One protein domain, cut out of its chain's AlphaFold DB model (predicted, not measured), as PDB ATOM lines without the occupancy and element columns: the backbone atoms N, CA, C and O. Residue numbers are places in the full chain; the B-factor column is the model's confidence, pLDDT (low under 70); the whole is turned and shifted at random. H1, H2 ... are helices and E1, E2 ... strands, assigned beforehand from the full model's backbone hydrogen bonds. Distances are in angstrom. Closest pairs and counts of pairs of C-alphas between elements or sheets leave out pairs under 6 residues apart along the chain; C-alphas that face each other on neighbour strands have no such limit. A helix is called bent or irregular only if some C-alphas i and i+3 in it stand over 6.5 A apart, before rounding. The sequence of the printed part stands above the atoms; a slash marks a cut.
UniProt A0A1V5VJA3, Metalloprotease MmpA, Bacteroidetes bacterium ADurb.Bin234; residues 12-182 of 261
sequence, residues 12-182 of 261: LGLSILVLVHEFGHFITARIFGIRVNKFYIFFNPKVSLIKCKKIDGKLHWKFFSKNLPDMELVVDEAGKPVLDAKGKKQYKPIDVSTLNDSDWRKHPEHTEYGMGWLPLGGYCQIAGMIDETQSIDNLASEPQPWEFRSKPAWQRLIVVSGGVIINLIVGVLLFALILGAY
ATOM      1  N   LEU A  12     185.309 105.062 113.162       89.56
ATOM      2  CA  LEU A  12     185.365 106.515 113.286       89.56
ATOM      3  C   LEU A  12     184.010 107.160 112.967       89.56
ATOM      4  O   LEU A  12     183.535 107.994 113.736       89.56
ATOM      5  N   GLY A  13     183.362 106.747 111.875       90.00
ATOM      6  CA  GLY A  13     182.047 107.250 111.477       90.00
ATOM      7  C   GLY A  13     180.971 106.953 112.521       90.00
ATOM      8  O   GLY A  13     180.246 107.859 112.930       90.00
ATOM      9  N   LEU A  14     180.919 105.713 113.019       88.81
ATOM     10  CA  LEU A  14     179.999 105.322 114.088       88.81
ATOM     11  C   LEU A  14     180.273 106.108 115.379       88.81
ATOM     12  O   LEU A  14     179.338 106.570 116.026       88.81
ATOM     13  N   SER A  15     181.546 106.315 115.720       88.38
ATOM     14  CA  SER A  15     181.951 107.081 116.904       88.38
ATOM     15  C   SER A  15     181.469 108.530 116.849       88.38
ATOM     16  O   SER A  15     180.927 109.037 117.828       88.38
ATOM     17  N   ILE A  16     181.636 109.190 115.698       89.44
ATOM     18  CA  ILE A  16     181.177 110.570 115.493       89.44
ATOM     19  C   ILE A  16     179.649 110.635 115.542       89.44
ATOM     20  O   ILE A  16     179.101 111.508 116.212       89.44
ATOM     21  N   LEU A  17     178.960 109.697 114.883       90.00
ATOM     22  CA  LEU A  17     177.498 109.639 114.874       90.00
ATOM     23  C   LEU A  17     176.929 109.503 116.290       90.00
ATOM     24  O   LEU A  17     176.007 110.229 116.650       90.00
ATOM     25  N   VAL A  18     177.484 108.596 117.096       90.00
ATOM     26  CA  VAL A  18     177.034 108.395 118.477       90.00
ATOM     27  C   VAL A  18     177.362 109.606 119.348       90.00
ATOM     28  O   VAL A  18     176.518 110.038 120.123       90.00
ATOM     29  N   LEU A  19     178.546 110.208 119.200       90.31
ATOM     30  CA  LEU A  19     178.904 111.421 119.941       90.31
ATOM     31  C   LEU A  19     177.895 112.542 119.686       90.31
ATOM     32  O   LEU A  19     177.395 113.150 120.631       90.31
ATOM     33  N   VAL A  20     177.583 112.796 118.415       92.88
ATOM     34  CA  VAL A  20     176.609 113.812 117.997       92.88
ATOM     35  C   VAL A  20     175.203 113.472 118.509       92.88
ATOM     36  O   VAL A  20     174.499 114.362 118.990       92.88
ATOM     37  N   HIS A  21     174.828 112.192 118.497       92.69
ATOM     38  CA  HIS A  21     173.548 111.705 119.010       92.69
ATOM     39  C   HIS A  21     173.381 111.962 120.513       92.69
ATOM     40  O   HIS A  21     172.435 112.629 120.938       92.69
ATOM     41  N   GLU A  22     174.329 111.493 121.327       91.88
ATOM     42  CA  GLU A  22     174.301 111.690 122.780       91.88
ATOM     43  C   GLU A  22     174.345 113.179 123.127       91.88
ATOM     44  O   GLU A  22     173.653 113.652 124.036       91.88
ATOM     45  N   PHE A  23     175.121 113.955 122.367       91.94
ATOM     46  CA  PHE A  23     175.192 115.401 122.523       91.94
ATOM     47  C   PHE A  23     173.848 116.090 122.247       91.94
ATOM     48  O   PHE A  23     173.512 117.067 122.919       91.94
ATOM     49  N   GLY A  24     173.035 115.559 121.332       93.00
ATOM     50  CA  GLY A  24     171.683 116.054 121.089       93.00
ATOM     51  C   GLY A  24     170.754 115.880 122.292       93.00
ATOM     52  O   GLY A  24     170.047 116.823 122.664       93.00
ATOM     53  N   HIS A  25     170.799 114.727 122.963       91.69
ATOM     54  CA  HIS A  25     170.088 114.533 124.235       91.69
ATOM     55  C   HIS A  25     170.604 115.482 125.322       91.69
ATOM     56  O   HIS A  25     169.817 116.100 126.039       91.69
ATOM     57  N   PHE A  26     171.924 115.664 125.403       91.88
ATOM     58  CA  PHE A  26     172.544 116.563 126.374       91.88
ATOM     59  C   PHE A  26     172.107 118.024 126.195       91.88
ATOM     60  O   PHE A  26     171.697 118.668 127.165       91.88
ATOM     61  N   ILE A  27     172.168 118.553 124.966       93.06
ATOM     62  CA  ILE A  27     171.755 119.931 124.666       93.06
ATOM     63  C   ILE A  27     170.277 120.117 124.991       93.06
ATOM     64  O   ILE A  27     169.917 121.059 125.697       93.06
ATOM     65  N   THR A  28     169.418 119.233 124.487       92.75
ATOM     66  CA  THR A  28     167.970 119.372 124.674       92.75
ATOM     67  C   THR A  28     167.593 119.298 126.152       92.75
ATOM     68  O   THR A  28     166.831 120.143 126.621       92.75
ATOM     69  N   ALA A  29     168.192 118.387 126.924       90.62
ATOM     70  CA  ALA A  29     168.001 118.331 128.373       90.62
ATOM     71  C   ALA A  29     168.410 119.648 129.055       90.62
ATOM     72  O   ALA A  29     167.650 120.196 129.857       90.62
ATOM     73  N   ARG A  30     169.574 120.206 128.692       89.25
ATOM     74  CA  ARG A  30     170.067 121.476 129.245       89.25
ATOM     75  C   ARG A  30     169.180 122.669 128.890       89.25
ATOM     76  O   ARG A  30     168.964 123.510 129.760       89.25
ATOM     77  N   ILE A  31     168.629 122.723 127.677       91.00
ATOM     78  CA  ILE A  31     167.708 123.785 127.237       91.00
ATOM     79  C   ILE A  31     166.437 123.811 128.099       91.00
ATOM     80  O   ILE A  31     165.972 124.884 128.470       91.00
ATOM     81  N   PHE A  32     165.902 122.649 128.489       89.94
ATOM     82  CA  PHE A  32     164.715 122.568 129.355       89.94
ATOM     83  C   PHE A  32     165.030 122.602 130.861       89.94
ATOM     84  O   PHE A  32     164.143 122.398 131.700       89.94
ATOM     85  N   GLY A  33     166.289 122.865 131.226       85.75
ATOM     86  CA  GLY A  33     166.738 122.916 132.617       85.75
ATOM     87  C   GLY A  33     166.692 121.559 133.322       85.75
ATOM     88  O   GLY A  33     166.554 121.509 134.545       85.75
ATOM     89  N   ILE A  34     166.767 120.461 132.568       88.38
ATOM     90  CA  ILE A  34     166.875 119.107 133.110       88.38
ATOM     91  C   ILE A  34     168.352 118.822 133.390       88.38
ATOM     92  O   ILE A  34     169.232 119.104 132.569       88.38
ATOM     93  N   ARG A  35     168.641 118.264 134.568       85.31
ATOM     94  CA  ARG A  35     170.007 117.874 134.928       85.31
ATOM     95  C   ARG A  35     170.411 116.594 134.201       85.31
ATOM     96  O   ARG A  35     169.641 115.644 134.095       85.31
ATOM     97  N   VAL A  36     171.655 116.574 133.737       85.44
ATOM     98  CA  VAL A  36     172.309 115.380 133.200       85.44
ATOM     99  C   VAL A  36     173.340 114.938 134.227       85.44
ATOM    100  O   VAL A  36     174.275 115.690 134.515       85.44
ATOM    101  N   ASN A  37     173.156 113.741 134.775       82.19
ATOM    102  CA  ASN A  37     174.016 113.187 135.819       82.19
ATOM    103  C   ASN A  37     175.344 112.719 135.222       82.19
ATOM    104  O   ASN A  37     176.414 113.054 135.733       82.19
ATOM    105  N   LYS A  38     175.276 111.995 134.099       83.69
ATOM    106  CA  LYS A  38     176.445 111.451 133.405       83.69
ATOM    107  C   LYS A  38     176.341 111.653 131.903       83.69
ATOM    108  O   LYS A  38     175.281 111.459 131.319       83.69
ATOM    109  N   PHE A  39     177.454 112.007 131.283       87.00
ATOM    110  CA  PHE A  39     177.607 112.092 129.841       87.00
ATOM    111  C   PHE A  39     178.842 111.293 129.439       87.00
ATOM    112  O   PHE A  39     179.971 111.712 129.702       87.00
ATOM    113  N   TYR A  40     178.631 110.126 128.840       85.88
ATOM    114  CA  TYR A  40     179.702 109.222 128.453       85.88
ATOM    115  C   TYR A  40     179.752 109.041 126.945       85.88
ATOM    116  O   TYR A  40     178.782 108.631 126.310       85.88
ATOM    117  N   ILE A  41     180.932 109.297 126.394       84.50
ATOM    118  CA  ILE A  41     181.290 108.933 125.028       84.50
ATOM    119  C   ILE A  41     181.913 107.541 125.125       84.50
ATOM    120  O   ILE A  41     182.869 107.375 125.878       84.50
ATOM    121  N   PHE A  42     181.404 106.546 124.397       85.19
ATOM    122  CA  PHE A  42     181.857 105.147 124.468       85.19
ATOM    123  C   PHE A  42     181.458 104.391 125.738       85.19
ATOM    124  O   PHE A  42     181.382 104.929 126.845       85.19
ATOM    125  N   PHE A  43     181.229 103.087 125.577       81.00
ATOM    126  CA  PHE A  43     180.843 102.213 126.680       81.00
ATOM    127  C   PHE A  43     182.029 101.916 127.608       81.00
ATOM    128  O   PHE A  43     183.166 101.684 127.181       81.00
ATOM    129  N   ASN A  44     181.746 101.883 128.912       79.19
ATOM    130  CA  ASN A  44     182.721 101.692 129.986       79.19
ATOM    131  C   ASN A  44     182.329 100.545 130.952       79.19
ATOM    132  O   ASN A  44     182.126 100.776 132.146       79.19
ATOM    133  N   PRO A  45     182.271  99.279 130.490       70.38
ATOM    134  CA  PRO A  45     181.743  98.159 131.281       70.38
ATOM    135  C   PRO A  45     182.522  97.842 132.571       70.38
ATOM    136  O   PRO A  45     181.974  97.217 133.474       70.38
ATOM    137  N   LYS A  46     183.801  98.234 132.678       69.31
ATOM    138  CA  LYS A  46     184.650  97.959 133.861       69.31
ATOM    139  C   LYS A  46     185.600  99.100 134.207       69.31
ATOM    140  O   LYS A  46     185.806  99.410 135.379       69.31
ATOM    141  N   VAL A  47     186.182  99.723 133.188       76.44
ATOM    142  CA  VAL A  47     187.157 100.806 133.322       76.44
ATOM    143  C   VAL A  47     186.731 101.948 132.412       76.44
ATOM    144  O   VAL A  47     186.260 101.716 131.297       76.44
ATOM    145  N   SER A  48     186.873 103.172 132.909       77.56
ATOM    146  CA  SER A  48     186.728 104.389 132.106       77.56
ATOM    147  C   SER A  48     188.118 104.934 131.805       77.56
ATOM    148  O   SER A  48     188.943 105.016 132.716       77.56
ATOM    149  N   LEU A  49     188.385 105.288 130.547       79.19
ATOM    150  CA  LEU A  49     189.686 105.819 130.131       79.19
ATOM    151  C   LEU A  49     189.929 107.178 130.771       79.19
ATOM    152  O   LEU A  49     190.971 107.414 131.378       79.19
ATOM    153  N   ILE A  50     188.932 108.050 130.663       82.50
ATOM    154  CA  ILE A  50     188.972 109.403 131.199       82.50
ATOM    155  C   ILE A  50     187.635 109.664 131.867       82.50
ATOM    156  O   ILE A  50     186.584 109.353 131.312       82.50
ATOM    157  N   LYS A  51     187.679 110.239 133.060       81.19
ATOM    158  CA  LYS A  51     186.527 110.854 133.702       81.19
ATOM    159  C   LYS A  51     186.899 112.286 134.057       81.19
ATOM    160  O   LYS A  51     187.982 112.521 134.599       81.19
ATOM    161  N   CYS A  52     186.017 113.229 133.772       81.19
ATOM    162  CA  CYS A  52     186.161 114.606 134.200       81.19
ATOM    163  C   CYS A  52     184.871 115.124 134.832       81.19
ATOM    164  O   CYS A  52     183.760 114.872 134.369       81.19
ATOM    165  N   LYS A  53     185.028 115.844 135.939       79.38
ATOM    166  CA  LYS A  53     183.919 116.465 136.659       79.38
ATOM    167  C   LYS A  53     184.327 117.864 137.081       79.38
ATOM    168  O   LYS A  53     185.450 118.078 137.537       79.38
ATOM    169  N   LYS A  54     183.424 118.824 136.897       77.38
ATOM    170  CA  LYS A  54     183.628 120.197 137.354       77.38
ATOM    171  C   LYS A  54     183.072 120.310 138.771       77.38
ATOM    172  O   LYS A  54     181.873 120.133 138.935       77.38
ATOM    173  N   ILE A  55     183.931 120.565 139.753       75.56
ATOM    174  CA  ILE A  55     183.577 120.735 141.171       75.56
ATOM    175  C   ILE A  55     184.160 122.082 141.608       75.56
ATOM    176  O   ILE A  55     185.322 122.359 141.311       75.56
ATOM    177  N   ASP A  56     183.348 122.958 142.207       66.69
ATOM    178  CA  ASP A  56     183.772 124.279 142.715       66.69
ATOM    179  C   ASP A  56     184.594 125.118 141.714       66.69
ATOM    180  O   ASP A  56     185.584 125.772 142.040       66.69
ATOM    181  N   GLY A  57     184.210 125.061 140.435       68.75
ATOM    182  CA  GLY A  57     184.879 125.795 139.355       68.75
ATOM    183  C   GLY A  57     186.169 125.158 138.823       68.75
ATOM    184  O   GLY A  57     186.652 125.600 137.780       68.75
ATOM    185  N   LYS A  58     186.686 124.092 139.446       74.25
ATOM    186  CA  LYS A  58     187.880 123.355 139.002       74.25
ATOM    187  C   LYS A  58     187.494 122.071 138.263       74.25
ATOM    188  O   LYS A  58     186.557 121.369 138.638       74.25
ATOM    189  N   LEU A  59     188.209 121.762 137.181       77.44
ATOM    190  CA  LEU A  59     188.071 120.485 136.476       77.44
ATOM    191  C   LEU A  59     188.949 119.431 137.151       77.44
ATOM    192  O   LEU A  59     190.175 119.528 137.130       77.44
ATOM    193  N   HIS A  60     188.313 118.408 137.710       76.06
ATOM    194  CA  HIS A  60     188.992 117.246 138.263       76.06
ATOM    195  C   HIS A  60     189.008 116.126 137.227       76.06
ATOM    196  O   HIS A  60     187.960 115.745 136.706       76.06
ATOM    197  N   TRP A  61     190.198 115.594 136.949       80.56
ATOM    198  CA  TRP A  61     190.425 114.523 135.981       80.56
ATOM    199  C   TRP A  61     190.861 113.248 136.704       80.56
ATOM    200  O   TRP A  61     191.689 113.291 137.612       80.56
ATOM    201  N   LYS A  62     190.311 112.106 136.292       78.69
ATOM    202  CA  LYS A  62     190.735 110.767 136.707       78.69
ATOM    203  C   LYS A  62     190.952 109.970 135.436       78.69
ATOM    204  O   LYS A  62     190.050 109.851 134.608       78.69
ATOM    205  N   PHE A  63     192.148 109.419 135.304       81.19
ATOM    206  CA  PHE A  63     192.525 108.554 134.197       81.19
ATOM    207  C   PHE A  63     192.443 107.094 134.660       81.19
ATOM    208  O   PHE A  63     192.801 106.793 135.798       81.19
ATOM    209  N   PHE A  64     191.948 106.201 133.800       77.00
ATOM    210  CA  PHE A  64     191.897 104.746 134.023       77.00
ATOM    211  C   PHE A  64     191.252 104.308 135.349       77.00
ATOM    212  O   PHE A  64     191.736 103.415 136.044       77.00
ATOM    213  N   SER A  65     190.130 104.927 135.717       70.94
ATOM    214  CA  SER A  65     189.435 104.599 136.962       70.94
ATOM    215  C   SER A  65     188.462 103.429 136.772       70.94
ATOM    216  O   SER A  65     187.746 103.352 135.764       70.94
ATOM    217  N   LYS A  66     188.413 102.520 137.757       70.31
ATOM    218  CA  LYS A  66     187.378 101.479 137.828       70.31
ATOM    219  C   LYS A  66     186.004 102.135 137.929       70.31
ATOM    220  O   LYS A  66     185.835 103.145 138.611       70.31
ATOM    221  N   ASN A  67     185.024 101.560 137.243       65.25
ATOM    222  CA  ASN A  67     183.661 102.050 137.336       65.25
ATOM    223  C   ASN A  67     183.072 101.612 138.683       65.25
ATOM    224  O   ASN A  67     182.880 100.421 138.918       65.25
ATOM    225  N   LEU A  68     182.876 102.566 139.591       65.56
ATOM    226  CA  LEU A  68     182.229 102.329 140.877       65.56
ATOM    227  C   LEU A  68     180.709 102.339 140.660       65.56
ATOM    228  O   LEU A  68     180.224 103.219 139.946       65.56
ATOM    229  N   PRO A  69     179.960 101.377 141.224       61.03
ATOM    230  CA  PRO A  69     178.505 101.403 141.156       61.03
ATOM    231  C   PRO A  69     177.973 102.576 141.987       61.03
ATOM    232  O   PRO A  69     178.412 102.785 143.114       61.03
ATOM    233  N   ASP A  70     177.027 103.344 141.448       58.59
ATOM    234  CA  ASP A  70     176.351 104.424 142.195       58.59
ATOM    235  C   ASP A  70     175.172 103.915 143.031       58.59
ATOM    236  O   ASP A  70     174.557 104.671 143.780       58.59
ATOM    237  N   MET A  71     174.848 102.632 142.877       57.66
ATOM    238  CA  MET A  71     173.713 101.980 143.503       57.66
ATOM    239  C   MET A  71     174.223 100.850 144.397       57.66
ATOM    240  O   MET A  71     175.063 100.050 143.975       57.66
ATOM    241  N   GLU A  72     173.695 100.770 145.611       57.53
ATOM    242  CA  GLU A  72     173.932  99.685 146.553       57.53
ATOM    243  C   GLU A  72     172.758  98.704 146.517       57.53
ATOM    244  O   GLU A  72     171.598  99.095 146.358       57.53
ATOM    245  N   LEU A  73     173.056  97.409 146.620       56.19
ATOM    246  CA  LEU A  73     172.030  96.382 146.772       56.19
ATOM    247  C   LEU A  73     171.339  96.590 148.116       56.19
ATOM    248  O   LEU A  73     172.007  96.593 149.145       56.19
ATOM    249  N   VAL A  74     170.013  96.712 148.115       58.53
ATOM    250  CA  VAL A  74     169.267  96.703 149.376       58.53
ATOM    251  C   VAL A  74     169.407  95.300 149.948       58.53
ATOM    252  O   VAL A  74     169.007  94.324 149.311       58.53
ATOM    253  N   VAL A  75     170.033  95.192 151.111       61.97
ATOM    254  CA  VAL A  75     170.183  93.946 151.863       61.97
ATOM    255  C   VAL A  75     169.311  94.023 153.110       61.97
ATOM    256  O   VAL A  75     169.293  95.050 153.783       61.97
ATOM    257  N   ASP A  76     168.584  92.946 153.403       61.25
ATOM    258  CA  ASP A  76     167.873  92.780 154.674       61.25
ATOM    259  C   ASP A  76     168.870  92.763 155.846       61.25
ATOM    260  O   ASP A  76     170.068  92.547 155.646       61.25
ATOM    261  N   GLU A  77     168.383  92.877 157.086       60.44
ATOM    262  CA  GLU A  77     169.193  92.805 158.322       60.44
ATOM    263  C   GLU A  77     170.092  91.546 158.415       60.44
ATOM    264  O   GLU A  77     171.067  91.522 159.160       60.44
ATOM    265  N   ALA A  78     169.812  90.510 157.612       61.22
ATOM    266  CA  ALA A  78     170.593  89.278 157.490       61.22
ATOM    267  C   ALA A  78     171.598  89.253 156.310       61.22
ATOM    268  O   ALA A  78     172.150  88.195 155.999       61.22
ATOM    269  N   GLY A  79     171.808  90.371 155.604       58.31
ATOM    270  CA  GLY A  79     172.748  90.478 154.479       58.31
ATOM    271  C   GLY A  79     172.288  89.803 153.177       58.31
ATOM    272  O   GLY A  79     173.104  89.550 152.290       58.31
ATOM    273  N   LYS A  80     170.994  89.482 153.045       59.53
ATOM    274  CA  LYS A  80     170.405  88.886 151.830       59.53
ATOM    275  C   LYS A  80     169.774  89.969 150.954       59.53
ATOM    276  O   LYS A  80     169.173  90.883 151.504       59.53
ATOM    277  N   PRO A  81     169.904  89.899 149.615       62.06
ATOM    278  CA  PRO A  81     169.368  90.929 148.734       62.06
ATOM    279  C   PRO A  81     167.839  90.955 148.820       62.06
ATOM    280  O   PRO A  81     167.201  89.933 148.565       62.06
ATOM    281  N   VAL A  82     167.275  92.122 149.126       62.84
ATOM    282  CA  VAL A  82     165.829  92.359 149.121       62.84
ATOM    283  C   VAL A  82     165.328  92.190 147.694       62.84
ATOM    284  O   VAL A  82     165.838  92.805 146.749       62.84
ATOM    285  N   LEU A  83     164.367  91.287 147.528       68.31
ATOM    286  CA  LEU A  83     163.740  91.001 146.246       68.31
ATOM    287  C   LEU A  83     162.416  91.763 146.159       68.31
ATOM    288  O   LEU A  83     161.589  91.680 147.062       68.31
ATOM    289  N   ASP A  84     162.204  92.464 145.047       62.00
ATOM    290  CA  ASP A  84     160.912  93.054 144.692       62.00
ATOM    291  C   ASP A  84     159.815  91.980 144.614       62.00
ATOM    292  O   ASP A  84     160.099  90.801 144.390       62.00
ATOM    293  N   ALA A  85     158.542  92.390 144.624       58.97
ATOM    294  CA  ALA A  85     157.378  91.514 144.404       58.97
ATOM    295  C   ALA A  85     157.425  90.685 143.092       58.97
ATOM    296  O   ALA A  85     156.611  89.789 142.886       58.97
ATOM    297  N   LYS A  86     158.383  90.976 142.197       57.12
ATOM    298  CA  LYS A  86     158.668  90.265 140.939       57.12
ATOM    299  C   LYS A  86     159.958  89.419 140.970       57.12
ATOM    300  O   LYS A  86     160.408  88.973 139.921       57.12
ATOM    301  N   GLY A  87     160.588  89.235 142.132       58.75
ATOM    302  CA  GLY A  87     161.814  88.440 142.293       58.75
ATOM    303  C   GLY A  87     163.102  89.099 141.773       58.75
ATOM    304  O   GLY A  87     164.101  88.408 141.580       58.75
ATOM    305  N   LYS A  88     163.108  90.418 141.526       53.53
ATOM    306  CA  LYS A  88     164.288  91.174 141.056       53.53
ATOM    307  C   LYS A  88     164.995  91.834 142.247       53.53
ATOM    308  O   LYS A  88     164.328  92.324 143.150       53.53
ATOM    309  N   LYS A  89     166.335  91.835 142.264       65.25
ATOM    310  CA  LYS A  89     167.138  92.478 143.323       65.25
ATOM    311  C   LYS A  89     166.896  93.990 143.331       65.25
ATOM    312  O   LYS A  89     167.035  94.616 142.279       65.25
ATOM    313  N   GLN A  90     166.589  94.548 144.498       51.91
ATOM    314  CA  GLN A  90     166.424  95.986 144.686       51.91
ATOM    315  C   GLN A  90     167.778  96.693 144.821       51.91
ATOM    316  O   GLN A  90     168.684  96.214 145.505       51.91
ATOM    317  N   TYR A  91     167.892  97.865 144.200       60.91
ATOM    318  CA  TYR A  91     169.071  98.724 144.273       60.91
ATOM    319  C   TYR A  91     168.648 100.128 144.714       60.91
ATOM    320  O   TYR A  91     167.752 100.718 144.105       60.91
ATOM    321  N   LYS A  92     169.290 100.672 145.752       58.34
ATOM    322  CA  LYS A  92     169.099 102.058 146.201       58.34
ATOM    323  C   LYS A  92     170.316 102.908 145.822       58.34
ATOM    324  O   LYS A  92     171.434 102.397 145.874       58.34
ATOM    325  N   PRO A  93     170.132 104.179 145.430       60.34
ATOM    326  CA  PRO A  93     171.251 105.096 145.245       60.34
ATOM    327  C   PRO A  93     172.024 105.225 146.560       60.34
ATOM    328  O   PRO A  93     171.414 105.361 147.622       60.34
ATOM    329  N   ILE A  94     173.354 105.142 146.489       62.84
ATOM    330  CA  ILE A  94     174.219 105.279 147.667       62.84
ATOM    331  C   ILE A  94     173.984 106.658 148.286       62.84
ATOM    332  O   ILE A  94     173.973 107.665 147.572       62.84
ATOM    333  N   ASP A  95     173.820 106.709 149.609       59.66
ATOM    334  CA  ASP A  95     173.693 107.973 150.324       59.66
ATOM    335  C   ASP A  95     174.995 108.772 150.179       59.66
ATOM    336  O   ASP A  95     176.037 108.434 150.749       59.66
ATOM    337  N   VAL A  96     174.928 109.846 149.394       61.72
ATOM    338  CA  VAL A  96     176.050 110.739 149.086       61.72
ATOM    339  C   VAL A  96     176.678 111.375 150.327       61.72
ATOM    340  O   VAL A  96     177.832 111.796 150.258       61.72
ATOM    341  N   SER A  97     175.970 111.410 151.463       59.19
ATOM    342  CA  SER A  97     176.497 111.918 152.735       59.19
ATOM    343  C   SER A  97     177.501 110.972 153.405       59.19
ATOM    344  O   SER A  97     178.377 111.432 154.135       59.19
ATOM    345  N   THR A  98     177.425 109.669 153.118       64.12
ATOM    346  CA  THR A  98     178.323 108.642 153.683       64.12
ATOM    347  C   THR A  98     179.627 108.489 152.898       64.12
ATOM    348  O   THR A  98     180.549 107.791 153.326       64.12
ATOM    349  N   LEU A  99     179.723 109.143 151.738       66.88
ATOM    350  CA  LEU A  99     180.873 109.052 150.852       66.88
ATOM    351  C   LEU A  99     182.013 109.968 151.306       66.88
ATOM    352  O   LEU A  99     181.803 111.097 151.746       66.88
ATOM    353  N   ASN A 100     183.243 109.478 151.147       65.94
ATOM    354  CA  ASN A 100     184.459 110.233 151.440       65.94
ATOM    355  C   ASN A 100     184.513 111.523 150.591       65.94
ATOM    356  O   ASN A 100     184.135 111.507 149.422       65.94
ATOM    357  N   ASP A 101     185.052 112.614 151.140       64.19
ATOM    358  CA  ASP A 101     185.160 113.933 150.486       64.19
ATOM    359  C   ASP A 101     185.926 113.904 149.152       64.19
ATOM    360  O   ASP A 101     185.754 114.767 148.295       64.19
ATOM    361  N   SER A 102     186.768 112.887 148.949       62.03
ATOM    362  CA  SER A 102     187.511 112.654 147.701       62.03
ATOM    363  C   SER A 102     186.702 111.944 146.598       62.03
ATOM    364  O   SER A 102     187.172 111.809 145.455       62.03
ATOM    365  N   ASP A 103     185.491 111.475 146.915       67.44
ATOM    366  CA  ASP A 103     184.608 110.786 145.983       67.44
ATOM    367  C   ASP A 103     183.747 111.777 145.196       67.44
ATOM    368  O   ASP A 103     183.041 112.635 145.717       67.44
ATOM    369  N   TRP A 104     183.776 111.624 143.880       67.94
ATOM    370  CA  TRP A 104     183.086 112.508 142.950       67.94
ATOM    371  C   TRP A 104     181.575 112.333 142.973       67.94
ATOM    372  O   TRP A 104     180.849 113.230 142.541       67.94
ATOM    373  N   ARG A 105     181.097 111.195 143.478       66.75
ATOM    374  CA  ARG A 105     179.672 110.907 143.654       66.75
ATOM    375  C   ARG A 105     179.005 111.850 144.664       66.75
ATOM    376  O   ARG A 105     177.808 112.066 144.552       66.75
ATOM    377  N   LYS A 106     179.779 112.503 145.545       65.69
ATOM    378  CA  LYS A 106     179.291 113.487 146.528       65.69
ATOM    379  C   LYS A 106     178.652 114.744 145.912       65.69
ATOM    380  O   LYS A 106     177.888 115.423 146.582       65.69
ATOM    381  N   HIS A 107     178.925 115.018 144.633       68.38
ATOM    382  CA  HIS A 107     178.453 116.200 143.900       68.38
ATOM    383  C   HIS A 107     177.434 115.854 142.792       68.38
ATOM    384  O   HIS A 107     177.765 115.968 141.604       68.38
ATOM    385  N   PRO A 108     176.226 115.347 143.101       67.94
ATOM    386  CA  PRO A 108     175.238 114.930 142.094       67.94
ATOM    387  C   PRO A 108     174.712 116.083 141.216       67.94
ATOM    388  O   PRO A 108     174.174 115.855 140.136       67.94
ATOM    389  N   GLU A 109     174.881 117.331 141.647       67.62
ATOM    390  CA  GLU A 109     174.511 118.548 140.922       67.62
ATOM    391  C   GLU A 109     175.356 118.801 139.665       67.62
ATOM    392  O   GLU A 109     174.927 119.520 138.754       67.62
ATOM    393  N   HIS A 110     176.551 118.214 139.599       80.75
ATOM    394  CA  HIS A 110     177.489 118.400 138.502       80.75
ATOM    395  C   HIS A 110     177.518 117.187 137.572       80.75
ATOM    396  O   HIS A 110     177.638 116.045 138.015       80.75
ATOM    397  N   THR A 111     177.488 117.448 136.263       82.38
ATOM    398  CA  THR A 111     177.585 116.410 135.232       82.38
ATOM    399  C   THR A 111     178.967 115.755 135.263       82.38
ATOM    400  O   THR A 111     179.990 116.438 135.168       82.38
ATOM    401  N   GLU A 112     178.993 114.430 135.379       83.69
ATOM    402  CA  GLU A 112     180.191 113.622 135.157       83.69
ATOM    403  C   GLU A 112     180.346 113.370 133.659       83.69
ATOM    404  O   GLU A 112     179.498 112.737 133.035       83.69
ATOM    405  N   TYR A 113     181.435 113.861 133.084       84.88
ATOM    406  CA  TYR A 113     181.812 113.575 131.711       84.88
ATOM    407  C   TYR A 113     182.793 112.409 131.710       84.88
ATOM    408  O   TYR A 113     183.698 112.342 132.545       84.88
ATOM    409  N   GLY A 114     182.644 111.482 130.776       84.50
ATOM    410  CA  GLY A 114     183.533 110.336 130.704       84.50
ATOM    411  C   GLY A 114     183.734 109.814 129.298       84.50
ATOM    412  O   GLY A 114     182.951 110.072 128.387       84.50
ATOM    413  N   MET A 115     184.820 109.067 129.144       84.25
ATOM    414  CA  MET A 115     185.158 108.368 127.921       84.25
ATOM    415  C   MET A 115     185.415 106.893 128.224       84.25
ATOM    416  O   MET A 115     186.318 106.542 128.994       84.25
ATOM    417  N   GLY A 116     184.581 106.031 127.649       83.88
ATOM    418  CA  GLY A 116     184.760 104.588 127.644       83.88
ATOM    419  C   GLY A 116     185.834 104.144 126.656       83.88
ATOM    420  O   GLY A 116     186.331 104.924 125.849       83.88
ATOM    421  N   TRP A 117     186.207 102.870 126.733       79.00
ATOM    422  CA  TRP A 117     187.199 102.278 125.830       79.00
ATOM    423  C   TRP A 117     186.560 101.534 124.654       79.00
ATOM    424  O   TRP A 117     187.250 101.225 123.686       79.00
ATOM    425  N   LEU A 118     185.257 101.233 124.734       83.88
ATOM    426  CA  LEU A 118     184.538 100.484 123.712       83.88
ATOM    427  C   LEU A 118     183.765 101.439 122.787       83.88
ATOM    428  O   LEU A 118     182.745 101.982 123.219       83.88
ATOM    429  N   PRO A 119     184.166 101.594 121.510       75.62
ATOM    430  CA  PRO A 119     183.595 102.591 120.600       75.62
ATOM    431  C   PRO A 119     182.164 102.292 120.115       75.62
ATOM    432  O   PRO A 119     181.624 103.008 119.279       75.62
ATOM    433  N   LEU A 120     181.531 101.235 120.632       79.31
ATOM    434  CA  LEU A 120     180.212 100.750 120.222       79.31
ATOM    435  C   LEU A 120     179.070 101.405 121.013       79.31
ATOM    436  O   LEU A 120     178.183 100.709 121.503       79.31
ATOM    437  N   GLY A 121     179.103 102.728 121.180       81.38
ATOM    438  CA  GLY A 121     178.001 103.464 121.799       81.38
ATOM    439  C   GLY A 121     178.430 104.610 122.707       81.38
ATOM    440  O   GLY A 121     179.499 105.191 122.546       81.38
ATOM    441  N   GLY A 122     177.551 104.963 123.631       84.75
ATOM    442  CA  GLY A 122     177.645 106.096 124.543       84.75
ATOM    443  C   GLY A 122     176.362 106.146 125.364       84.75
ATOM    444  O   GLY A 122     175.450 105.358 125.119       84.75
ATOM    445  N   TYR A 123     176.313 107.003 126.377       85.62
ATOM    446  CA  TYR A 123     175.064 107.238 127.096       85.62
ATOM    447  C   TYR A 123     175.031 108.614 127.751       85.62
ATOM    448  O   TYR A 123     175.995 109.072 128.377       85.62
ATOM    449  N   CYS A 124     173.863 109.242 127.667       85.25
ATOM    450  CA  CYS A 124     173.496 110.440 128.400       85.25
ATOM    451  C   CYS A 124     172.491 110.082 129.506       85.25
ATOM    452  O   CYS A 124     171.306 109.864 129.259       85.25
ATOM    453  N   GLN A 125     172.958 110.020 130.754       83.62
ATOM    454  CA  GLN A 125     172.105 109.718 131.900       83.62
ATOM    455  C   GLN A 125     171.371 110.981 132.365       83.62
ATOM    456  O   GLN A 125     171.934 111.842 133.051       83.62
ATOM    457  N   ILE A 126     170.097 111.077 131.998       84.25
ATOM    458  CA  ILE A 126     169.205 112.190 132.336       84.25
ATOM    459  C   ILE A 126     168.592 111.963 133.727       84.25
ATOM    460  O   ILE A 126     168.082 110.883 134.026       84.25
ATOM    461  N   ALA A 127     168.617 112.984 134.586       81.06
ATOM    462  CA  ALA A 127     168.062 112.902 135.935       81.06
ATOM    463  C   ALA A 127     166.541 112.663 135.909       81.06
ATOM    464  O   ALA A 127     165.806 113.382 135.231       81.06
ATOM    465  N   GLY A 128     166.054 111.681 136.674       71.00
ATOM    466  CA  GLY A 128     164.623 111.371 136.793       71.00
ATOM    467  C   GLY A 128     164.001 110.656 135.587       71.00
ATOM    468  O   GLY A 128     162.774 110.607 135.485       71.00
ATOM    469  N   MET A 129     164.817 110.131 134.666       73.12
ATOM    470  CA  MET A 129     164.382 109.166 133.655       73.12
ATOM    471  C   MET A 129     164.470 107.757 134.252       73.12
ATOM    472  O   MET A 129     165.514 107.382 134.781       73.12
ATOM    473  N   ILE A 130     163.369 107.002 134.201       60.97
ATOM    474  CA  ILE A 130     163.309 105.629 134.719       60.97
ATOM    475  C   ILE A 130     164.199 104.763 133.827       60.97
ATOM    476  O   ILE A 130     163.897 104.578 132.651       60.97
ATOM    477  N   ASP A 131     165.295 104.268 134.389       56.72
ATOM    478  CA  ASP A 131     166.217 103.351 133.721       56.72
ATOM    479  C   ASP A 131     165.971 101.918 134.224       56.72
ATOM    480  O   ASP A 131     165.537 101.724 135.359       56.72
ATOM    481  N   GLU A 132     166.258 100.899 133.414       47.12
ATOM    482  CA  GLU A 132     165.957  99.476 133.674       47.12
ATOM    483  C   GLU A 132     166.598  98.916 134.968       47.12
ATOM    484  O   GLU A 132     166.245  97.826 135.447       47.12
ATOM    485  N   THR A 133     167.543  99.671 135.535       46.22
ATOM    486  CA  THR A 133     168.274  99.407 136.782       46.22
ATOM    487  C   THR A 133     167.735 100.162 138.004       46.22
ATOM    488  O   THR A 133     168.115  99.835 139.128       46.22
ATOM    489  N   GLN A 134     166.844 101.139 137.823       52.22
ATOM    490  CA  GLN A 134     166.249 101.914 138.911       52.22
ATOM    491  C   GLN A 134     164.928 101.257 139.337       52.22
ATOM    492  O   GLN A 134     163.976 101.177 138.561       52.22
ATOM    493  N   SER A 135     164.873 100.741 140.570       44.53
ATOM    494  CA  SER A 135     163.658 100.151 141.141       44.53
ATOM    495  C   SER A 135     162.549 101.199 141.281       44.53
ATOM    496  O   SER A 135     162.814 102.377 141.535       44.53
ATOM    497  N   ILE A 136     161.297 100.747 141.131       51.97
ATOM    498  CA  ILE A 136     160.081 101.575 141.217       51.97
ATOM    499  C   ILE A 136     160.002 102.321 142.566       51.97
ATOM    500  O   ILE A 136     159.445 103.410 142.635       51.97
ATOM    501  N   ASP A 137     160.651 101.811 143.611       48.31
ATOM    502  CA  ASP A 137     160.711 102.441 144.934       48.31
ATOM    503  C   ASP A 137     161.478 103.777 144.959       48.31
ATOM    504  O   ASP A 137     161.207 104.625 145.809       48.31
ATOM    505  N   ASN A 138     162.365 104.039 143.987       50.78
ATOM    506  CA  ASN A 138     162.996 105.358 143.826       50.78
ATOM    507  C   ASN A 138     162.012 106.435 143.310       50.78
ATOM    508  O   ASN A 138     162.368 107.612 143.274       50.78
ATOM    509  N   LEU A 139     160.776 106.064 142.933       52.81
ATOM    510  CA  LEU A 139     159.706 107.005 142.574       52.81
ATOM    511  C   LEU A 139     158.938 107.570 143.778       52.81
ATOM    512  O   LEU A 139     158.125 108.471 143.578       52.81
ATOM    513  N   ALA A 140     159.179 107.084 145.000       52.12
ATOM    514  CA  ALA A 140     158.463 107.552 146.191       52.12
ATOM    515  C   ALA A 140     158.824 108.993 146.603       52.12
ATOM    516  O   ALA A 140     158.080 109.624 147.349       52.12
ATOM    517  N   SER A 141     159.950 109.528 146.121       62.50
ATOM    518  CA  SER A 141     160.340 110.919 146.357       62.50
ATOM    519  C   SER A 141     159.591 111.868 145.422       62.50
ATOM    520  O   SER A 141     159.377 111.560 144.245       62.50
ATOM    521  N   GLU A 142     159.219 113.045 145.930       68.44
ATOM    522  CA  GLU A 142     158.549 114.068 145.128       68.44
ATOM    523  C   GLU A 142     159.406 114.491 143.921       68.44
ATOM    524  O   GLU A 142     160.630 114.639 144.049       68.44
ATOM    525  N   PRO A 143     158.788 114.679 142.738       74.31
ATOM    526  CA  PRO A 143     159.497 115.049 141.522       74.31
ATOM    527  C   PRO A 143     160.176 116.405 141.683       74.31
ATOM    528  O   PRO A 143     159.518 117.433 141.840       74.31
ATOM    529  N   GLN A 144     161.503 116.417 141.597       81.56
ATOM    530  CA  GLN A 144     162.260 117.657 141.715       81.56
ATOM    531  C   GLN A 144     162.165 118.478 140.415       81.56
ATOM    532  O   GLN A 144     162.167 117.895 139.328       81.56
ATOM    533  N   PRO A 145     162.172 119.825 140.462       82.12
ATOM    534  CA  PRO A 145     161.988 120.681 139.276       82.12
ATOM    535  C   PRO A 145     163.031 120.514 138.154       82.12
ATOM    536  O   PRO A 145     162.829 120.960 137.019       82.12
ATOM    537  N   TRP A 146     164.186 119.929 138.476       80.31
ATOM    538  CA  TRP A 146     165.289 119.649 137.552       80.31
ATOM    539  C   TRP A 146     165.286 118.213 137.011       80.31
ATOM    540  O   TRP A 146     166.176 117.847 136.240       80.31
ATOM    541  N   GLU A 147     164.324 117.392 137.425       84.56
ATOM    542  CA  GLU A 147     164.152 116.025 136.941       84.56
ATOM    543  C   GLU A 147     163.282 115.992 135.691       84.56
ATOM    544  O   GLU A 147     162.306 116.735 135.562       84.56
ATOM    545  N   PHE A 148     163.590 115.055 134.802       84.69
ATOM    546  CA  PHE A 148     162.844 114.786 133.581       84.69
ATOM    547  C   PHE A 148     161.345 114.594 133.847       84.69
ATOM    548  O   PHE A 148     160.522 115.184 133.152       84.69
ATOM    549  N   ARG A 149     160.975 113.845 134.899       82.44
ATOM    550  CA  ARG A 149     159.572 113.571 135.267       82.44
ATOM    551  C   ARG A 149     158.759 114.802 135.686       82.44
ATOM    552  O   ARG A 149     157.539 114.756 135.584       82.44
ATOM    553  N   SER A 150     159.409 115.889 136.109       86.06
ATOM    554  CA  SER A 150     158.726 117.136 136.493       86.06
ATOM    555  C   SER A 150     158.300 117.988 135.291       86.06
ATOM    556  O   SER A 150     157.507 118.918 135.435       86.06
ATOM    557  N   LYS A 151     158.827 117.696 134.092       86.75
ATOM    558  CA  LYS A 151     158.610 118.510 132.894       86.75
ATOM    559  C   LYS A 151     157.371 118.064 132.103       86.75
ATOM    560  O   LYS A 151     157.060 116.866 132.044       86.75
ATOM    561  N   PRO A 152     156.686 119.001 131.415       90.94
ATOM    562  CA  PRO A 152     155.608 118.683 130.485       90.94
ATOM    563  C   PRO A 152     155.992 117.591 129.480       90.94
ATOM    564  O   PRO A 152     157.138 117.501 129.038       90.94
ATOM    565  N   ALA A 153     155.016 116.772 129.078       89.00
ATOM    566  CA  ALA A 153     155.243 115.633 128.184       89.00
ATOM    567  C   ALA A 153     155.904 116.025 126.848       89.00
ATOM    568  O   ALA A 153     156.758 115.299 126.350       89.00
ATOM    569  N   TRP A 154     155.573 117.194 126.300       89.56
ATOM    570  CA  TRP A 154     156.159 117.673 125.048       89.56
ATOM    571  C   TRP A 154     157.652 118.029 125.183       89.56
ATOM    572  O   TRP A 154     158.421 117.755 124.267       89.56
ATOM    573  N   GLN A 155     158.094 118.561 126.334       90.44
ATOM    574  CA  GLN A 155     159.520 118.824 126.594       90.44
ATOM    575  C   GLN A 155     160.287 117.511 126.708       90.44
ATOM    576  O   GLN A 155     161.350 117.350 126.115       90.44
ATOM    577  N   ARG A 156     159.702 116.542 127.419       90.00
ATOM    578  CA  ARG A 156     160.243 115.186 127.536       90.00
ATOM    579  C   ARG A 156     160.408 114.516 126.173       90.00
ATOM    580  O   ARG A 156     161.456 113.934 125.916       90.00
ATOM    581  N   LEU A 157     159.415 114.653 125.294       91.31
ATOM    582  CA  LEU A 157     159.478 114.131 123.929       91.31
ATOM    583  C   LEU A 157     160.648 114.742 123.156       91.31
ATOM    584  O   LEU A 157     161.436 113.998 122.585       91.31
ATOM    585  N   ILE A 158     160.824 116.067 123.192       92.50
ATOM    586  CA  ILE A 158     161.943 116.727 122.498       92.50
ATOM    587  C   ILE A 158     163.293 116.241 123.033       92.50
ATOM    588  O   ILE A 158     164.212 116.027 122.251       92.50
ATOM    589  N   VAL A 159     163.417 116.028 124.343       91.06
ATOM    590  CA  VAL A 159     164.654 115.513 124.946       91.06
ATOM    591  C   VAL A 159     164.946 114.085 124.489       91.06
ATOM    592  O   VAL A 159     166.074 113.785 124.106       91.06
ATOM    593  N   VAL A 160     163.931 113.218 124.457       90.31
ATOM    594  CA  VAL A 160     164.060 111.829 123.980       90.31
ATOM    595  C   VAL A 160     164.278 111.760 122.467       90.31
ATOM    596  O   VAL A 160     164.926 110.847 121.983       90.31
ATOM    597  N   SER A 161     163.784 112.722 121.692       92.44
ATOM    598  CA  SER A 161     164.042 112.802 120.249       92.44
ATOM    599  C   SER A 161     165.301 113.605 119.905       92.44
ATOM    600  O   SER A 161     165.720 113.608 118.747       92.44
ATOM    601  N   GLY A 162     165.923 114.268 120.885       93.00
ATOM    602  CA  GLY A 162     166.997 115.243 120.682       93.00
ATOM    603  C   GLY A 162     168.197 114.684 119.928       93.00
ATOM    604  O   GLY A 162     168.692 115.332 119.006       93.00
ATOM    605  N   GLY A 163     168.619 113.458 120.251       90.75
ATOM    606  CA  GLY A 163     169.706 112.786 119.541       90.75
ATOM    607  C   GLY A 163     169.388 112.496 118.074       90.75
ATOM    608  O   GLY A 163     170.225 112.710 117.198       90.75
ATOM    609  N   VAL A 164     168.158 112.075 117.765       93.75
ATOM    610  CA  VAL A 164     167.727 111.810 116.379       93.75
ATOM    611  C   VAL A 164     167.621 113.110 115.580       93.75
ATOM    612  O   VAL A 164     168.089 113.175 114.445       93.75
ATOM    613  N   ILE A 165     167.051 114.159 116.183       94.75
ATOM    614  CA  ILE A 165     166.889 115.472 115.546       94.75
ATOM    615  C   ILE A 165     168.253 116.069 115.189       94.75
ATOM    616  O   ILE A 165     168.452 116.518 114.061       94.75
ATOM    617  N   ILE A 166     169.212 116.046 116.119       94.25
ATOM    618  CA  ILE A 166     170.553 116.585 115.871       94.25
ATOM    619  C   ILE A 166     171.299 115.761 114.819       94.25
ATOM    620  O   ILE A 166     171.924 116.351 113.939       94.25
ATOM    621  N   ASN A 167     171.166 114.432 114.824       93.75
ATOM    622  CA  ASN A 167     171.729 113.599 113.760       93.75
ATOM    623  C   ASN A 167     171.158 113.954 112.382       93.75
ATOM    624  O   ASN A 167     171.916 114.041 111.418       93.75
ATOM    625  N   LEU A 168     169.847 114.192 112.282       94.38
ATOM    626  CA  LEU A 168     169.216 114.610 111.029       94.38
ATOM    627  C   LEU A 168     169.758 115.967 110.555       94.38
ATOM    628  O   LEU A 168     170.126 116.104 109.391       94.38
ATOM    629  N   ILE A 169     169.851 116.951 111.456       95.12
ATOM    630  CA  ILE A 169     170.376 118.290 111.144       95.12
ATOM    631  C   ILE A 169     171.826 118.203 110.663       95.12
ATOM    632  O   ILE A 169     172.168 118.768 109.624       95.12
ATOM    633  N   VAL A 170     172.674 117.472 111.392       93.62
ATOM    634  CA  VAL A 170     174.079 117.275 111.017       93.62
ATOM    635  C   VAL A 170     174.184 116.530 109.688       93.62
ATOM    636  O   VAL A 170     174.988 116.920 108.849       93.62
ATOM    637  N   GLY A 171     173.343 115.523 109.448       93.00
ATOM    638  CA  GLY A 171     173.289 114.804 108.175       93.00
ATOM    639  C   GLY A 171     172.951 115.713 106.991       93.00
ATOM    640  O   GLY A 171     173.663 115.696 105.988       93.00
ATOM    641  N   VAL A 172     171.918 116.552 107.118       95.00
ATOM    642  CA  VAL A 172     171.537 117.530 106.083       95.00
ATOM    643  C   VAL A 172     172.666 118.528 105.831       95.00
ATOM    644  O   VAL A 172     172.996 118.803 104.678       95.00
ATOM    645  N   LEU A 173     173.289 119.040 106.894       94.12
ATOM    646  CA  LEU A 173     174.401 119.983 106.790       94.12
ATOM    647  C   LEU A 173     175.616 119.352 106.104       94.12
ATOM    648  O   LEU A 173     176.174 119.948 105.187       94.12
ATOM    649  N   LEU A 174     175.999 118.135 106.494       91.62
ATOM    650  CA  LEU A 174     177.090 117.404 105.852       91.62
ATOM    651  C   LEU A 174     176.789 117.150 104.376       91.62
ATOM    652  O   LEU A 174     177.660 117.363 103.539       91.62
ATOM    653  N   PHE A 175     175.562 116.750 104.039       91.06
ATOM    654  CA  PHE A 175     175.172 116.518 102.651       91.06
ATOM    655  C   PHE A 175     175.217 117.805 101.820       91.06
ATOM    656  O   PHE A 175     175.750 117.799 100.713       91.06
ATOM    657  N   ALA A 176     174.733 118.924 102.365       91.62
ATOM    658  CA  ALA A 176     174.807 120.228 101.713       91.62
ATOM    659  C   ALA A 176     176.259 120.683 101.492       91.62
ATOM    660  O   ALA A 176     176.594 121.151 100.405       91.62
ATOM    661  N   LEU A 177     177.133 120.501 102.489       91.38
ATOM    662  CA  LEU A 177     178.560 120.812 102.373       91.38
ATOM    663  C   LEU A 177     179.251 119.932 101.333       91.38
ATOM    664  O   LEU A 177     180.011 120.442 100.516       91.38
ATOM    665  N   ILE A 178     178.968 118.627 101.342       88.12
ATOM    666  CA  ILE A 178     179.523 117.693 100.363       88.12
ATOM    667  C   ILE A 178     179.070 118.099  98.968       88.12
ATOM    668  O   ILE A 178     179.927 118.259  98.119       88.12
ATOM    669  N   LEU A 179     177.776 118.336  98.729       85.56
ATOM    670  CA  LEU A 179     177.279 118.765  97.416       85.56
ATOM    671  C   LEU A 179     177.835 120.119  96.967       85.56
ATOM    672  O   LEU A 179     178.065 120.306  95.775       85.56
ATOM    673  N   GLY A 180     178.037 121.053  97.897       85.88
ATOM    674  CA  GLY A 180     178.624 122.358  97.602       85.88
ATOM    675  C   GLY A 180     180.116 122.287  97.266       85.88
ATOM    676  O   GLY A 180     180.578 123.036  96.412       85.88
ATOM    677  N   ALA A 181     180.860 121.386  97.913       82.69
ATOM    678  CA  ALA A 181     182.286 121.169  97.671       82.69
ATOM    679  C   ALA A 181     182.572 120.126  96.578       82.69
ATOM    680  O   ALA A 181     183.697 120.055  96.085       82.69
ATOM    681  N   TYR A 182     181.587 119.301  96.203       74.31
ATOM    682  CA  TYR A 182     181.726 118.328  95.127       74.31
ATOM    683  C   TYR A 182     181.780 119.072  93.795       74.31
ATOM    684  O   TYR A 182     180.763 119.350  93.153       74.31
TER     685      TYR A 182
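Overview. This is residues 12 to 182 of the 261 residues of the protein "Metalloprotease MmpA" of Bacteroidetes bacterium ADurb.Bin234 (UniProt A0A1V5VJA3). A twisted sheet of five strands makes the core, and the long helix H1 packs along one face of it at its E7 edge, making two layers, a helix on one face of a sheet. The bent helix H3 packs on H1, and residues 172 to 182, of which 172 to 181 belong to H3, stick out as an arm at one end of the longest axis; towards the other end lie the small hairpin E4 and E5, its long loop and the short helix H2. The printed part has 171 residues, with three named helices and seven named strands in the order H1 E1 E2 E3 E4 E5 E6 E7 H2 H3, and its class is mixed, helices and strands. The larger sheet runs E3 E2 E6 E1 E7 and is mixed; E4 and E5 make a second, antiparallel sheet. The whole is only just compact, close to loose, with a radius of gyration of the C-alphas of 18.5 A, and elongated, spanning 70 by 38 by 34 A.

Along the chain. H1, residues 12 to 31, begins at C-alpha 12 (185.365, 106.515, 113.286) and is 28.4 A long. E1, residues 36 to 43, is 17.0 A long and bends by 51 degrees at residue 40. E2, residues 47 to 55, and E3, residues 58 to 66, measure 21.7 A and 21.9 A; E2 bends by 63 degrees at residue 50 and E3 by 68 degrees at residue 63. E4, residues 71 to 73, and E5, residues 91 to 93, are short. E6 is residues 112 to 115. E7, residues 118 to 126, is 21.1 A long and bends by 61 degrees at residue 121. H2, residues 136 to 139, begins at C-alpha 136 (160.081, 101.575, 141.217). H3, residues 153 to 181, was assigned as one helix by its hydrogen bonds but is bent: C-alphas 160 and 163 are 7.2 A apart. Its arms are H3a, residues 153 to 160, 10.5 A long, and H3b, residues 163 to 181, 26.6 A long, ending at C-alpha 181 (182.286, 121.169, 97.671).

Arrangement. E3 and E7 are the edge strands of the larger sheet. E3 and E2 form an antiparallel hairpin, with N 51 and O 62 at 2.9 A. E2 and E6 are antiparallel, with N 52 and O 113 at 2.8 A. E6 and E1 are parallel, with N 39 and O 112 at 2.8 A. E1 and E7 are antiparallel, with N 37 and O 125 at 2.8 A. H1 is on this sheet at a height of 8.7 A, over E7 and only just not over E1, on which 2 of its C-alphas fall; it runs along the strands, at 5 degrees to E7 on the local plane. The closest C-alphas of H1 and E7 are those of Glu 22 and Cys 124, 5.8 A apart. H1 touches H3b with its residues 17 to 25 alone, opposite ways at a steep tilt of 55 degrees, the closest C-alphas being those of His 21 and Gly 163, 4.0 A apart. H1 touches H3a with residues 25 to 29 alone, opposite ways at a shallow tilt of 27 degrees; the closest C-alphas are those of Thr 28 and Val 159, 5.1 A apart. The lines of H3a and H3b stand at a steep tilt of 53 degrees. E4 and E5 form an antiparallel hairpin, with N 72 and O 92 at 2.8 A. H2 is not on the larger sheet and touches no helix. In H1, H3a and H3b every O i to N i+4 pair is within hydrogen-bond range; H2 is too short for one.

Size, cuts and confidence. The two C-alphas farthest apart are those of Ala 78 and Tyr 182, at 69.7 A. The printed part has no cut. The links E4 to E5, E5 to E6 and H2 to H3 are long. The mean pLDDT of the printed part is 76.8, and 59 residues are under 70, among them residues 67 to 109 and 130 to 142.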